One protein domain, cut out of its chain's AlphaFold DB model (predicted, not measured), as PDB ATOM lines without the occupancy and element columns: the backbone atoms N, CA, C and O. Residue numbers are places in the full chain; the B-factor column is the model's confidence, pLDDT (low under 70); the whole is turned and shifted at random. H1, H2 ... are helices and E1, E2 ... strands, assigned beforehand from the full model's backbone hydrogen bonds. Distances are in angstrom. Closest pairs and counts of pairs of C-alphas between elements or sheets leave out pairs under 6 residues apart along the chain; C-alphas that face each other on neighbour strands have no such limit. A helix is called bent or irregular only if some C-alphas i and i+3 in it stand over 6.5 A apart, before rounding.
ATOM      1  N   PHE A   9     272.611 148.855 176.764       93.19
ATOM      2  CA  PHE A   9     273.077 149.864 175.825       93.19
ATOM      3  C   PHE A   9     271.999 150.941 175.712       93.19
ATOM      4  O   PHE A   9     270.888 150.680 175.251       93.19
ATOM      5  N   VAL A  10     272.327 152.149 176.165       95.06
ATOM      6  CA  VAL A  10     271.395 153.278 176.228       95.06
ATOM      7  C   VAL A  10     271.726 154.254 175.112       95.06
ATOM      8  O   VAL A  10     272.781 154.882 175.145       95.06
ATOM      9  N   PHE A  11     270.845 154.398 174.128       95.62
ATOM     10  CA  PHE A  11     270.981 155.420 173.098       95.62
ATOM     11  C   PHE A  11     270.576 156.787 173.661       95.62
ATOM     12  O   PHE A  11     269.480 156.937 174.208       95.62
ATOM     13  N   TYR A  12     271.462 157.773 173.551       94.38
ATOM     14  CA  TYR A  12     271.235 159.152 173.984       94.38
ATOM     15  C   TYR A  12     272.258 160.079 173.305       94.38
ATOM     16  O   TYR A  12     273.427 159.717 173.212       94.38
ATOM     17  N   GLU A  13     271.832 161.262 172.839       91.44
ATOM     18  CA  GLU A  13     272.696 162.236 172.132       91.44
ATOM     19  C   GLU A  13     273.561 161.585 171.029       91.44
ATOM     20  O   GLU A  13     274.780 161.734 171.005       91.44
ATOM     21  N   ASP A  14     272.928 160.825 170.127       92.31
ATOM     22  CA  ASP A  14     273.533 160.192 168.937       92.31
ATOM     23  C   ASP A  14     274.594 159.106 169.201       92.31
ATOM     24  O   ASP A  14     275.285 158.662 168.287       92.31
ATOM     25  N   HIS A  15     274.728 158.643 170.446       92.38
ATOM     26  CA  HIS A  15     275.699 157.620 170.834       92.38
ATOM     27  C   HIS A  15     275.059 156.591 171.777       92.38
ATOM     28  O   HIS A  15     274.051 156.856 172.435       92.38
ATOM     29  N   PHE A  16     275.667 155.409 171.886       93.62
ATOM     30  CA  PHE A  16     275.278 154.398 172.870       93.62
ATOM     31  C   PHE A  16     276.145 154.460 174.126       93.62
ATOM     32  O   PHE A  16     277.363 154.363 174.048       93.62
ATOM     33  N   TYR A  17     275.537 154.512 175.303       92.00
ATOM     34  CA  TYR A  17     276.223 154.335 176.579       92.00
ATOM     35  C   TYR A  17     276.136 152.873 177.008       92.00
ATOM     36  O   TYR A  17     275.051 152.298 177.068       92.00
ATOM     37  N   SER A  18     277.279 152.273 177.329       90.12
ATOM     38  CA  SER A  18     277.341 150.949 177.950       90.12
ATOM     39  C   SER A  18     277.163 151.094 179.459       90.12
ATOM     40  O   SER A  18     278.030 151.669 180.119       90.12
ATOM     41  N   ALA A  19     276.080 150.550 180.007       89.50
ATOM     42  CA  ALA A  19     275.772 150.629 181.431       89.50
ATOM     43  C   ALA A  19     275.695 149.237 182.075       89.50
ATOM     44  O   ALA A  19     274.996 148.338 181.598       89.50
ATOM     45  N   SER A  20     276.417 149.078 183.184       89.12
ATOM     46  CA  SER A  20     276.325 147.940 184.109       89.12
ATOM     47  C   SER A  20     275.580 148.335 185.389       89.12
ATOM     48  O   SER A  20     275.270 149.512 185.579       89.12
ATOM     49  N   ALA A  21     275.336 147.383 186.294       86.94
ATOM     50  CA  ALA A  21     274.747 147.669 187.604       86.94
ATOM     51  C   ALA A  21     275.550 148.741 188.369       86.94
ATOM     52  O   ALA A  21     274.977 149.759 188.766       86.94
ATOM     53  N   ASP A  22     276.880 148.597 188.425       86.31
ATOM     54  CA  ASP A  22     277.792 149.577 189.033       86.31
ATOM     55  C   ASP A  22     277.643 150.986 188.439       86.31
ATOM     56  O   ASP A  22     277.871 151.994 189.111       86.31
ATOM     57  N   SER A  23     277.290 151.079 187.154       87.56
ATOM     58  CA  SER A  23     277.148 152.364 186.466       87.56
ATOM     59  C   SER A  23     275.994 153.181 187.046       87.56
ATOM     60  O   SER A  23     276.143 154.388 187.206       87.56
ATOM     61  N   TYR A  24     274.883 152.533 187.411       88.19
ATOM     62  CA  TYR A  24     273.736 153.185 188.052       88.19
ATOM     63  C   TYR A  24     274.009 153.494 189.525       88.19
ATOM     64  O   TYR A  24     273.710 154.599 189.987       88.19
ATOM     65  N   GLU A  25     274.644 152.565 190.245       88.06
ATOM     66  CA  GLU A  25     274.961 152.742 191.666       88.06
ATOM     67  C   GLU A  25     275.881 153.945 191.912       88.06
ATOM     68  O   GLU A  25     275.691 154.683 192.879       88.06
ATOM     69  N   ARG A  26     276.815 154.224 190.988       87.75
ATOM     70  CA  ARG A  26     277.668 155.430 191.022       87.75
ATOM     71  C   ARG A  26     276.891 156.744 191.039       87.75
ATOM     72  O   ARG A  26     277.412 157.735 191.544       87.75
ATOM     73  N   PHE A  27     275.674 156.758 190.501       87.50
ATOM     74  CA  PHE A  27     274.791 157.926 190.491       87.50
ATOM     75  C   PHE A  27     273.665 157.820 191.528       87.50
ATOM     76  O   PHE A  27     272.701 158.578 191.467       87.50
ATOM     77  N   GLY A  28     273.760 156.874 192.471       84.12
ATOM     78  CA  GLY A  28     272.729 156.642 193.485       84.12
ATOM     79  C   GLY A  28     271.407 156.121 192.911       84.12
ATOM     80  O   GLY A  28     270.378 156.208 193.580       84.12
ATOM     81  N   ALA A  29     271.419 155.598 191.681       84.44
ATOM     82  CA  ALA A  29     270.255 155.014 191.032       84.44
ATOM     83  C   ALA A  29     270.229 153.497 191.229       84.44
ATOM     84  O   ALA A  29     271.262 152.828 191.222       84.44
ATOM     85  N   ARG A  30     269.023 152.936 191.347       84.62
ATOM     86  CA  ARG A  30     268.840 151.489 191.265       84.62
ATOM     87  C   ARG A  30     268.885 151.073 189.789       84.62
ATOM     88  O   ARG A  30     268.146 151.670 189.000       84.62
ATOM     89  N   PRO A  31     269.686 150.062 189.409       84.44
ATOM     90  CA  PRO A  31     269.679 149.567 188.042       84.44
ATOM     91  C   PRO A  31     268.274 149.058 187.673       84.44
ATOM     92  O   PRO A  31     267.658 148.342 188.474       84.44
ATOM     93  N   PRO A  32     267.741 149.444 186.501       89.50
ATOM     94  CA  PRO A  32     266.475 148.914 186.013       89.50
ATOM     95  C   PRO A  32     266.596 147.422 185.684       89.50
ATOM     96  O   PRO A  32     267.687 146.912 185.431       89.50
ATOM     97  N   ASP A  33     265.465 146.718 185.679       90.00
ATOM     98  CA  ASP A  33     265.417 145.315 185.267       90.00
ATOM     99  C   ASP A  33     265.487 145.221 183.729       90.00
ATOM    100  O   ASP A  33     264.574 145.708 183.057       90.00
ATOM    101  N   PRO A  34     266.542 144.623 183.137       90.38
ATOM    102  CA  PRO A  34     266.660 144.507 181.684       90.38
ATOM    103  C   PRO A  34     265.561 143.637 181.069       90.38
ATOM    104  O   PRO A  34     265.228 143.834 179.902       90.38
ATOM    105  N   THR A  35     264.959 142.723 181.839       91.00
ATOM    106  CA  THR A  35     263.890 141.844 181.340       91.00
ATOM    107  C   THR A  35     262.599 142.591 181.012       91.00
ATOM    108  O   THR A  35     261.770 142.086 180.263       91.00
ATOM    109  N   ALA A  36     262.454 143.832 181.490       90.19
ATOM    110  CA  ALA A  36     261.360 144.716 181.095       90.19
ATOM    111  C   ALA A  36     261.480 145.223 179.643       90.19
ATOM    112  O   ALA A  36     260.505 145.741 179.106       90.19
ATOM    113  N   PHE A  37     262.656 145.091 179.014       90.19
ATOM    114  CA  PHE A  37     262.947 145.637 177.681       90.19
ATOM    115  C   PHE A  37     263.410 144.579 176.672       90.19
ATOM    116  O   PHE A  37     263.375 144.821 175.468       90.19
ATOM    117  N   THR A  38     263.901 143.430 177.137       88.19
ATOM    118  CA  THR A  38     264.401 142.352 176.276       88.19
ATOM    119  C   THR A  38     264.302 141.001 176.975       88.19
ATOM    120  O   THR A  38     264.531 140.896 178.177       88.19
ATOM    121  N   ASP A  39     264.090 139.935 176.207       86.19
ATOM    122  CA  ASP A  39     264.206 138.561 176.711       86.19
ATOM    123  C   ASP A  39     265.670 138.116 176.879       86.19
ATOM    124  O   ASP A  39     265.957 137.089 177.502       86.19
ATOM    125  N   ARG A  40     266.622 138.847 176.277       83.75
ATOM    126  CA  ARG A  40     268.050 138.498 176.268       83.75
ATOM    127  C   ARG A  40     268.916 139.732 176.513       83.75
ATOM    128  O   ARG A  40     268.890 140.642 175.684       83.75
ATOM    129  N   PRO A  41     269.703 139.777 177.603       80.88
ATOM    130  CA  PRO A  41     270.605 140.891 177.857       80.88
ATOM    131  C   PRO A  41     271.785 140.908 176.863       80.88
ATOM    132  O   PRO A  41     272.185 139.844 176.378       80.88
ATOM    133  N   PRO A  42     272.402 142.079 176.619       87.75
ATOM    134  CA  PRO A  42     272.031 143.388 177.165       87.75
ATOM    135  C   PRO A  42     270.740 143.949 176.551       87.75
ATOM    136  O   PRO A  42     270.414 143.678 175.398       87.75
ATOM    137  N   ALA A  43     270.011 144.745 177.331       92.44
ATOM    138  CA  ALA A  43     268.852 145.490 176.855       92.44
ATOM    139  C   ALA A  43     269.285 146.713 176.041       92.44
ATOM    140  O   ALA A  43     270.197 147.436 176.440       92.44
ATOM    141  N   PHE A  44     268.603 146.974 174.929       93.25
ATOM    142  CA  PHE A  44     268.808 148.173 174.122       93.25
ATOM    143  C   PHE A  44     267.637 149.122 174.344       93.25
ATOM    144  O   PHE A  44     266.485 148.782 174.070       93.25
ATOM    145  N   VAL A  45     267.935 150.311 174.855       95.19
ATOM    146  CA  VAL A  45     266.925 151.302 175.237       95.19
ATOM    147  C   VAL A  45     267.283 152.672 174.685       95.19
ATOM    148  O   VAL A  45     268.449 152.968 174.429       95.19
ATOM    149  N   TYR A  46     266.277 153.518 174.525       95.56
ATOM    150  CA  TYR A  46     266.434 154.937 174.239       95.56
ATOM    151  C   TYR A  46     266.093 155.734 175.500       95.56
ATOM    152  O   TYR A  46     265.028 155.537 176.083       95.56
ATOM    153  N   ALA A  47     266.991 156.621 175.939       95.31
ATOM    154  CA  ALA A  47     266.685 157.570 177.008       95.31
ATOM    155  C   ALA A  47     265.920 158.757 176.410       95.31
ATOM    156  O   ALA A  47     266.519 159.703 175.888       95.31
ATOM    157  N   LYS A  48     264.587 158.676 176.445       94.56
ATOM    158  CA  LYS A  48     263.703 159.647 175.808       94.56
ATOM    159  C   LYS A  48     263.660 160.947 176.606       94.56
ATOM    160  O   LYS A  48     263.271 160.974 177.773       94.56
ATOM    161  N   THR A  49     264.039 162.039 175.956       92.62
ATOM    162  CA  THR A  49     263.806 163.387 176.475       92.62
ATOM    163  C   THR A  49     262.333 163.761 176.303       92.62
ATOM    164  O   THR A  49     261.734 163.359 175.303       92.62
ATOM    165  N   PRO A  50     261.738 164.524 177.234       93.12
ATOM    166  CA  PRO A  50     260.401 165.079 177.060       93.12
ATOM    167  C   PRO A  50     260.292 165.878 175.758       93.12
ATOM    168  O   PRO A  50     261.246 166.544 175.360       93.12
ATOM    169  N   ASP A  51     259.125 165.824 175.118       91.69
ATOM    170  CA  ASP A  51     258.867 166.564 173.878       91.69
ATOM    171  C   ASP A  51     258.625 168.066 174.147       91.69
ATOM    172  O   ASP A  51     258.870 168.902 173.276       91.69
ATOM    173  N   ASP A  52     258.161 168.424 175.353       96.19
ATOM    174  CA  ASP A  52     258.019 169.815 175.793       96.19
ATOM    175  C   ASP A  52     259.384 170.369 176.271       96.19
ATOM    176  O   ASP A  52     259.951 169.855 177.244       96.19
ATOM    177  N   PRO A  53     259.903 171.457 175.663       93.56
ATOM    178  CA  PRO A  53     261.193 172.040 176.035       93.56
ATOM    179  C   PRO A  53     261.287 172.510 177.495       93.56
ATOM    180  O   PRO A  53     262.372 172.520 178.081       93.56
ATOM    181  N   ILE A  54     260.172 172.931 178.096       95.50
ATOM    182  CA  ILE A  54     260.118 173.357 179.498       95.50
ATOM    183  C   ILE A  54     260.242 172.135 180.409       95.50
ATOM    184  O   ILE A  54     260.983 172.176 181.395       95.50
ATOM    185  N   GLU A  55     259.550 171.042 180.085       94.94
ATOM    186  CA  GLU A  55     259.666 169.784 180.828       94.94
ATOM    187  C   GLU A  55     261.073 169.195 180.711       94.94
ATOM    188  O   GLU A  55     261.661 168.816 181.727       94.94
ATOM    189  N   GLU A  56     261.657 169.207 179.510       93.94
ATOM    190  CA  GLU A  56     263.035 168.776 179.282       93.94
ATOM    191  C   GLU A  56     264.019 169.598 180.129       93.94
ATOM    192  O   GLU A  56     264.843 169.038 180.859       93.94
ATOM    193  N   ALA A  57     263.917 170.931 180.091       93.06
ATOM    194  CA  ALA A  57     264.787 171.814 180.864       93.06
ATOM    195  C   ALA A  57     264.648 171.582 182.377       93.06
ATOM    196  O   ALA A  57     265.649 171.554 183.103       93.06
ATOM    197  N   ASN A  58     263.420 171.374 182.861       94.19
ATOM    198  CA  ASN A  58     263.160 171.050 184.260       94.19
ATOM    199  C   ASN A  58     263.786 169.707 184.651       94.19
ATOM    200  O   ASN A  58     264.448 169.623 185.688       94.19
ATOM    201  N   GLN A  59     263.646 168.678 183.815       93.19
ATOM    202  CA  GLN A  59     264.249 167.372 184.066       93.19
ATOM    203  C   GLN A  59     265.779 167.452 184.067       93.19
ATOM    204  O   GLN A  59     266.415 166.968 185.004       93.19
ATOM    205  N   ARG A  60     266.385 168.135 183.087       92.75
ATOM    206  CA  ARG A  60     267.839 168.370 183.041       92.75
ATOM    207  C   ARG A  60     268.336 169.100 184.283       92.75
ATOM    208  O   ARG A  60     269.368 168.728 184.834       92.75
ATOM    209  N   ARG A  61     267.596 170.106 184.762       93.75
ATOM    210  CA  ARG A  61     267.921 170.820 186.003       93.75
ATOM    211  C   ARG A  61     267.913 169.886 187.213       93.75
ATOM    212  O   ARG A  61     268.845 169.952 188.012       93.75
ATOM    213  N   VAL A  62     266.890 169.042 187.363       93.12
ATOM    214  CA  VAL A  62     266.805 168.073 188.473       93.12
ATOM    215  C   VAL A  62     267.981 167.099 188.419       93.12
ATOM    216  O   VAL A  62     268.696 166.940 189.409       93.12
ATOM    217  N   LEU A  63     268.241 166.515 187.250       93.06
ATOM    218  CA  LEU A  63     269.342 165.574 187.047       93.06
ATOM    219  C   LEU A  63     270.703 166.211 187.359       93.06
ATOM    220  O   LEU A  63     271.489 165.638 188.117       93.06
ATOM    221  N   TYR A  64     270.931 167.445 186.900       92.31
ATOM    222  CA  TYR A  64     272.129 168.223 187.219       92.31
ATOM    223  C   TYR A  64     272.309 168.436 188.729       92.31
ATOM    224  O   TYR A  64     273.400 168.232 189.253       92.31
ATOM    225  N   GLN A  65     271.239 168.794 189.450       92.69
ATOM    226  CA  GLN A  65     271.282 168.974 190.908       92.69
ATOM    227  C   GLN A  65     271.624 167.678 191.655       92.69
ATOM    228  O   GLN A  65     272.255 167.730 192.708       92.69
ATOM    229  N   THR A  66     271.233 166.527 191.106       89.12
ATOM    230  CA  THR A  66     271.549 165.200 191.660       89.12
ATOM    231  C   THR A  66     272.884 164.625 191.179       89.12
ATOM    232  O   THR A  66     273.301 163.578 191.664       89.12
ATOM    233  N   GLY A  67     273.566 165.282 190.233       90.44
ATOM    234  CA  GLY A  67     274.793 164.770 189.613       90.44
ATOM    235  C   GLY A  67     274.585 163.546 188.710       90.44
ATOM    236  O   GLY A  67     275.553 162.861 188.383       90.44
ATOM    237  N   MET A  68     273.345 163.260 188.307       91.88
ATOM    238  CA  MET A  68     272.998 162.117 187.465       91.88
ATOM    239  C   MET A  68     273.013 162.525 185.985       91.88
ATOM    240  O   MET A  68     272.347 163.494 185.617       91.88
ATOM    241  N   PRO A  69     273.734 161.814 185.105       92.00
ATOM    242  CA  PRO A  69     273.650 162.064 183.675       92.00
ATOM    243  C   PRO A  69     272.330 161.527 183.111       92.00
ATOM    244  O   PRO A  69     271.790 160.533 183.595       92.00
ATOM    245  N   PHE A  70     271.831 162.149 182.041       92.94
ATOM    246  CA  PHE A  70     270.529 161.798 181.468       92.94
ATOM    247  C   PHE A  70     270.453 160.340 181.001       92.94
ATOM    248  O   PHE A  70     269.468 159.662 181.270       92.94
ATOM    249  N   TRP A  71     271.516 159.810 180.393       92.44
ATOM    250  CA  TRP A  71     271.556 158.405 179.981       92.44
ATOM    251  C   TRP A  71     271.382 157.429 181.157       92.44
ATOM    252  O   TRP A  71     270.959 156.304 180.931       92.44
ATOM    253  N   ALA A  72     271.666 157.820 182.405       92.69
ATOM    254  CA  ALA A  72     271.483 156.974 183.591       92.69
ATOM    255  C   ALA A  72     270.083 157.111 184.230       92.69
ATOM    256  O   ALA A  72     269.764 156.393 185.178       92.69
ATOM    257  N   ASN A  73     269.237 158.009 183.715       92.75
ATOM    258  CA  ASN A  73     267.882 158.255 184.198       92.75
ATOM    259  C   ASN A  73     266.915 157.167 183.700       92.75
ATOM    260  O   ASN A  73     266.169 157.370 182.742       92.75
ATOM    261  N   SER A  74     266.913 156.003 184.351       92.62
ATOM    262  CA  SER A  74     266.104 154.845 183.939       92.62
ATOM    263  C   SER A  74     264.592 155.082 183.781       92.62
ATOM    264  O   SER A  74     264.011 154.450 182.900       92.62
ATOM    265  N   PRO A  75     263.925 156.005 184.511       92.25
ATOM    266  CA  PRO A  75     262.525 156.351 184.240       92.25
ATOM    267  C   PRO A  75     262.258 156.937 182.847       92.25
ATOM    268  O   PRO A  75     261.108 156.980 182.430       92.25
ATOM    269  N   SER A  76     263.290 157.412 182.139       93.44
ATOM    270  CA  SER A  76     263.171 157.914 180.761       93.44
ATOM    271  C   SER A  76     263.315 156.825 179.693       93.44
ATOM    272  O   SER A  76     263.265 157.126 178.502       93.44
ATOM    273  N   TYR A  77     263.554 155.575 180.091       94.88
ATOM    274  CA  TYR A  77     263.837 154.512 179.139       94.88
ATOM    275  C   TYR A  77     262.581 154.040 178.428       94.88
ATOM    276  O   TYR A  77     261.586 153.675 179.050       94.88
ATOM    277  N   VAL A  78     262.703 153.955 177.114       94.44
ATOM    278  CA  VAL A  78     261.784 153.240 176.235       94.44
ATOM    279  C   VAL A  78     262.571 152.176 175.477       94.44
ATOM    280  O   VAL A  78     263.785 152.319 175.276       94.44
ATOM    281  N   ALA A  79     261.919 151.083 175.080       92.88
ATOM    282  CA  ALA A  79     262.586 150.069 174.273       92.88
ATOM    283  C   ALA A  79     263.051 150.695 172.952       92.88
ATOM    284  O   ALA A  79     262.327 151.474 172.328       92.88
ATOM    285  N   LEU A  80     264.274 150.369 172.522       92.94
ATOM    286  CA  LEU A  80     264.852 150.996 171.331       92.94
ATOM    287  C   LEU A  80     263.985 150.757 170.085       92.94
ATOM    288  O   LEU A  80     263.817 151.669 169.281       92.94
ATOM    289  N   GLN A  81     263.410 149.555 169.974       90.38
ATOM    290  CA  GLN A  81     262.550 149.135 168.863       90.38
ATOM    291  C   GLN A  81     261.237 149.921 168.771       90.38
ATOM    292  O   GLN A  81     260.705 150.061 167.674       90.38
ATOM    293  N   ASP A  82     260.741 150.463 169.886       90.81
ATOM    294  CA  ASP A  82     259.439 151.132 169.917       90.81
ATOM    295  C   ASP A  82     259.535 152.587 169.436       90.81
ATOM    296  O   ASP A  82     258.689 153.045 168.671       90.81
ATOM    297  N   GLU A  83     260.569 153.324 169.865       88.88
ATOM    298  CA  GLU A  83     260.657 154.778 169.621       88.88
ATOM    299  C   GLU A  83     262.060 155.289 169.241       88.88
ATOM    300  O   GLU A  83     262.222 156.442 168.839       88.88
ATOM    301  N   GLY A  84     263.104 154.469 169.385       90.56
ATOM    302  CA  GLY A  84     264.493 154.913 169.238       90.56
ATOM    303  C   GLY A  84     265.121 154.650 167.869       90.56
ATOM    304  O   GLY A  84     266.082 155.329 167.503       90.56
ATOM    305  N   MET A  85     264.598 153.689 167.100       93.88
ATOM    306  CA  MET A  85     265.251 153.198 165.878       93.88
ATOM    307  C   MET A  85     265.448 154.262 164.794       93.88
ATOM    308  O   MET A  85     266.506 154.307 164.170       93.88
ATOM    309  N   GLU A  86     264.482 155.158 164.590       92.94
ATOM    310  CA  GLU A  86     264.613 156.239 163.601       92.94
ATOM    311  C   GLU A  86     265.771 157.189 163.943       92.94
ATOM    312  O   GLU A  86     266.545 157.601 163.072       92.94
TER     313      GLU A  86
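AT A GLANCE: This is residues 9 to 86 of the 154 residues of an uncharacterized protein of Gammaproteobacteria bacterium (UniProt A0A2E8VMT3). A small twisted sheet of four short strands has the short helix H3 over one face, while the longest helix, H2, lies off to one side of the sheet and is joined to it by the links before and after it. The small helix H1 follows edge strand E2, and a long loop, residues 26 to 42, leads from it back to the sheet at E3. The printed part has 78 residues, with three named helices and four named strands in the order E1 E2 H1 E3 H2 E4 H3, and its class is mixed, helices and strands. The sheet has the order E2 E1 E3 E4 and is mixed. The whole is compact, with a radius of gyration of the C-alphas of 12.3 A and spans of 35 by 30 by 20 A.

IN THESE COORDINATES: E1, residues 9 to 12, begins at C-alpha 9 (273.077, 149.864, 175.825). E2 follows at residues 15 to 19, 12.7 A from first to last C-alpha. H1 is residues 21 to 25, 6.5 A long. E3, residues 43 to 47, measures 12.3 A. H2, residues 53 to 66, begins at C-alpha 53 (261.193, 172.040, 176.035) and is 20.0 A long. E4 is residues 77 to 79, and H3 is residues 80 to 86, ending at C-alpha 86 (264.613, 156.239, 163.601). H3 is irregular: C-alphas 82 and 85 are 7.4 A apart.

HOW THE PARTS SIT: The sheet is only just strongly twisted, its C-alphas lying up to 4.4 A off their best plane. E1 and E2 form a hairpin of antiparallel strands, with N 17 and O 10 at 2.8 A, within hydrogen-bond range. E1 and E3 are parallel at 16 degrees, with N 9 and O 43 at 2.8 A. E3 and E4 are antiparallel at 128 degrees, with N 46 and O 78 at 2.9 A. H3 is on the sheet at a height over the sheet of 7.8 A. It lies over E3 and only just over E4, on which 3 of its 7 C-alphas fall. On the local plane its line and that of E3 stand at 52 degrees, slantwise to the strands. The closest C-alphas of E3 and H3 are those of Val 45 and Leu 80, 4.4 A apart. H1 and H2 are not on the sheet, and H2 is apart from H1 and H3. In H1 and H2 every O i to N i+4 pair is within hydrogen-bond range; in H3 1 of 3 is, and 0 of 4 O i to N i+3 pairs.

THE WHOLE: The two C-alphas farthest apart are those of Arg 40 and Ile 54, at 35.9 A. The printed part has no cut. The link from H1 to E3 is long, with 17 residues; the link from H2 to E4, with 10, is short. The mean pLDDT of the printed part is 91.3, and no printed residue is under 70.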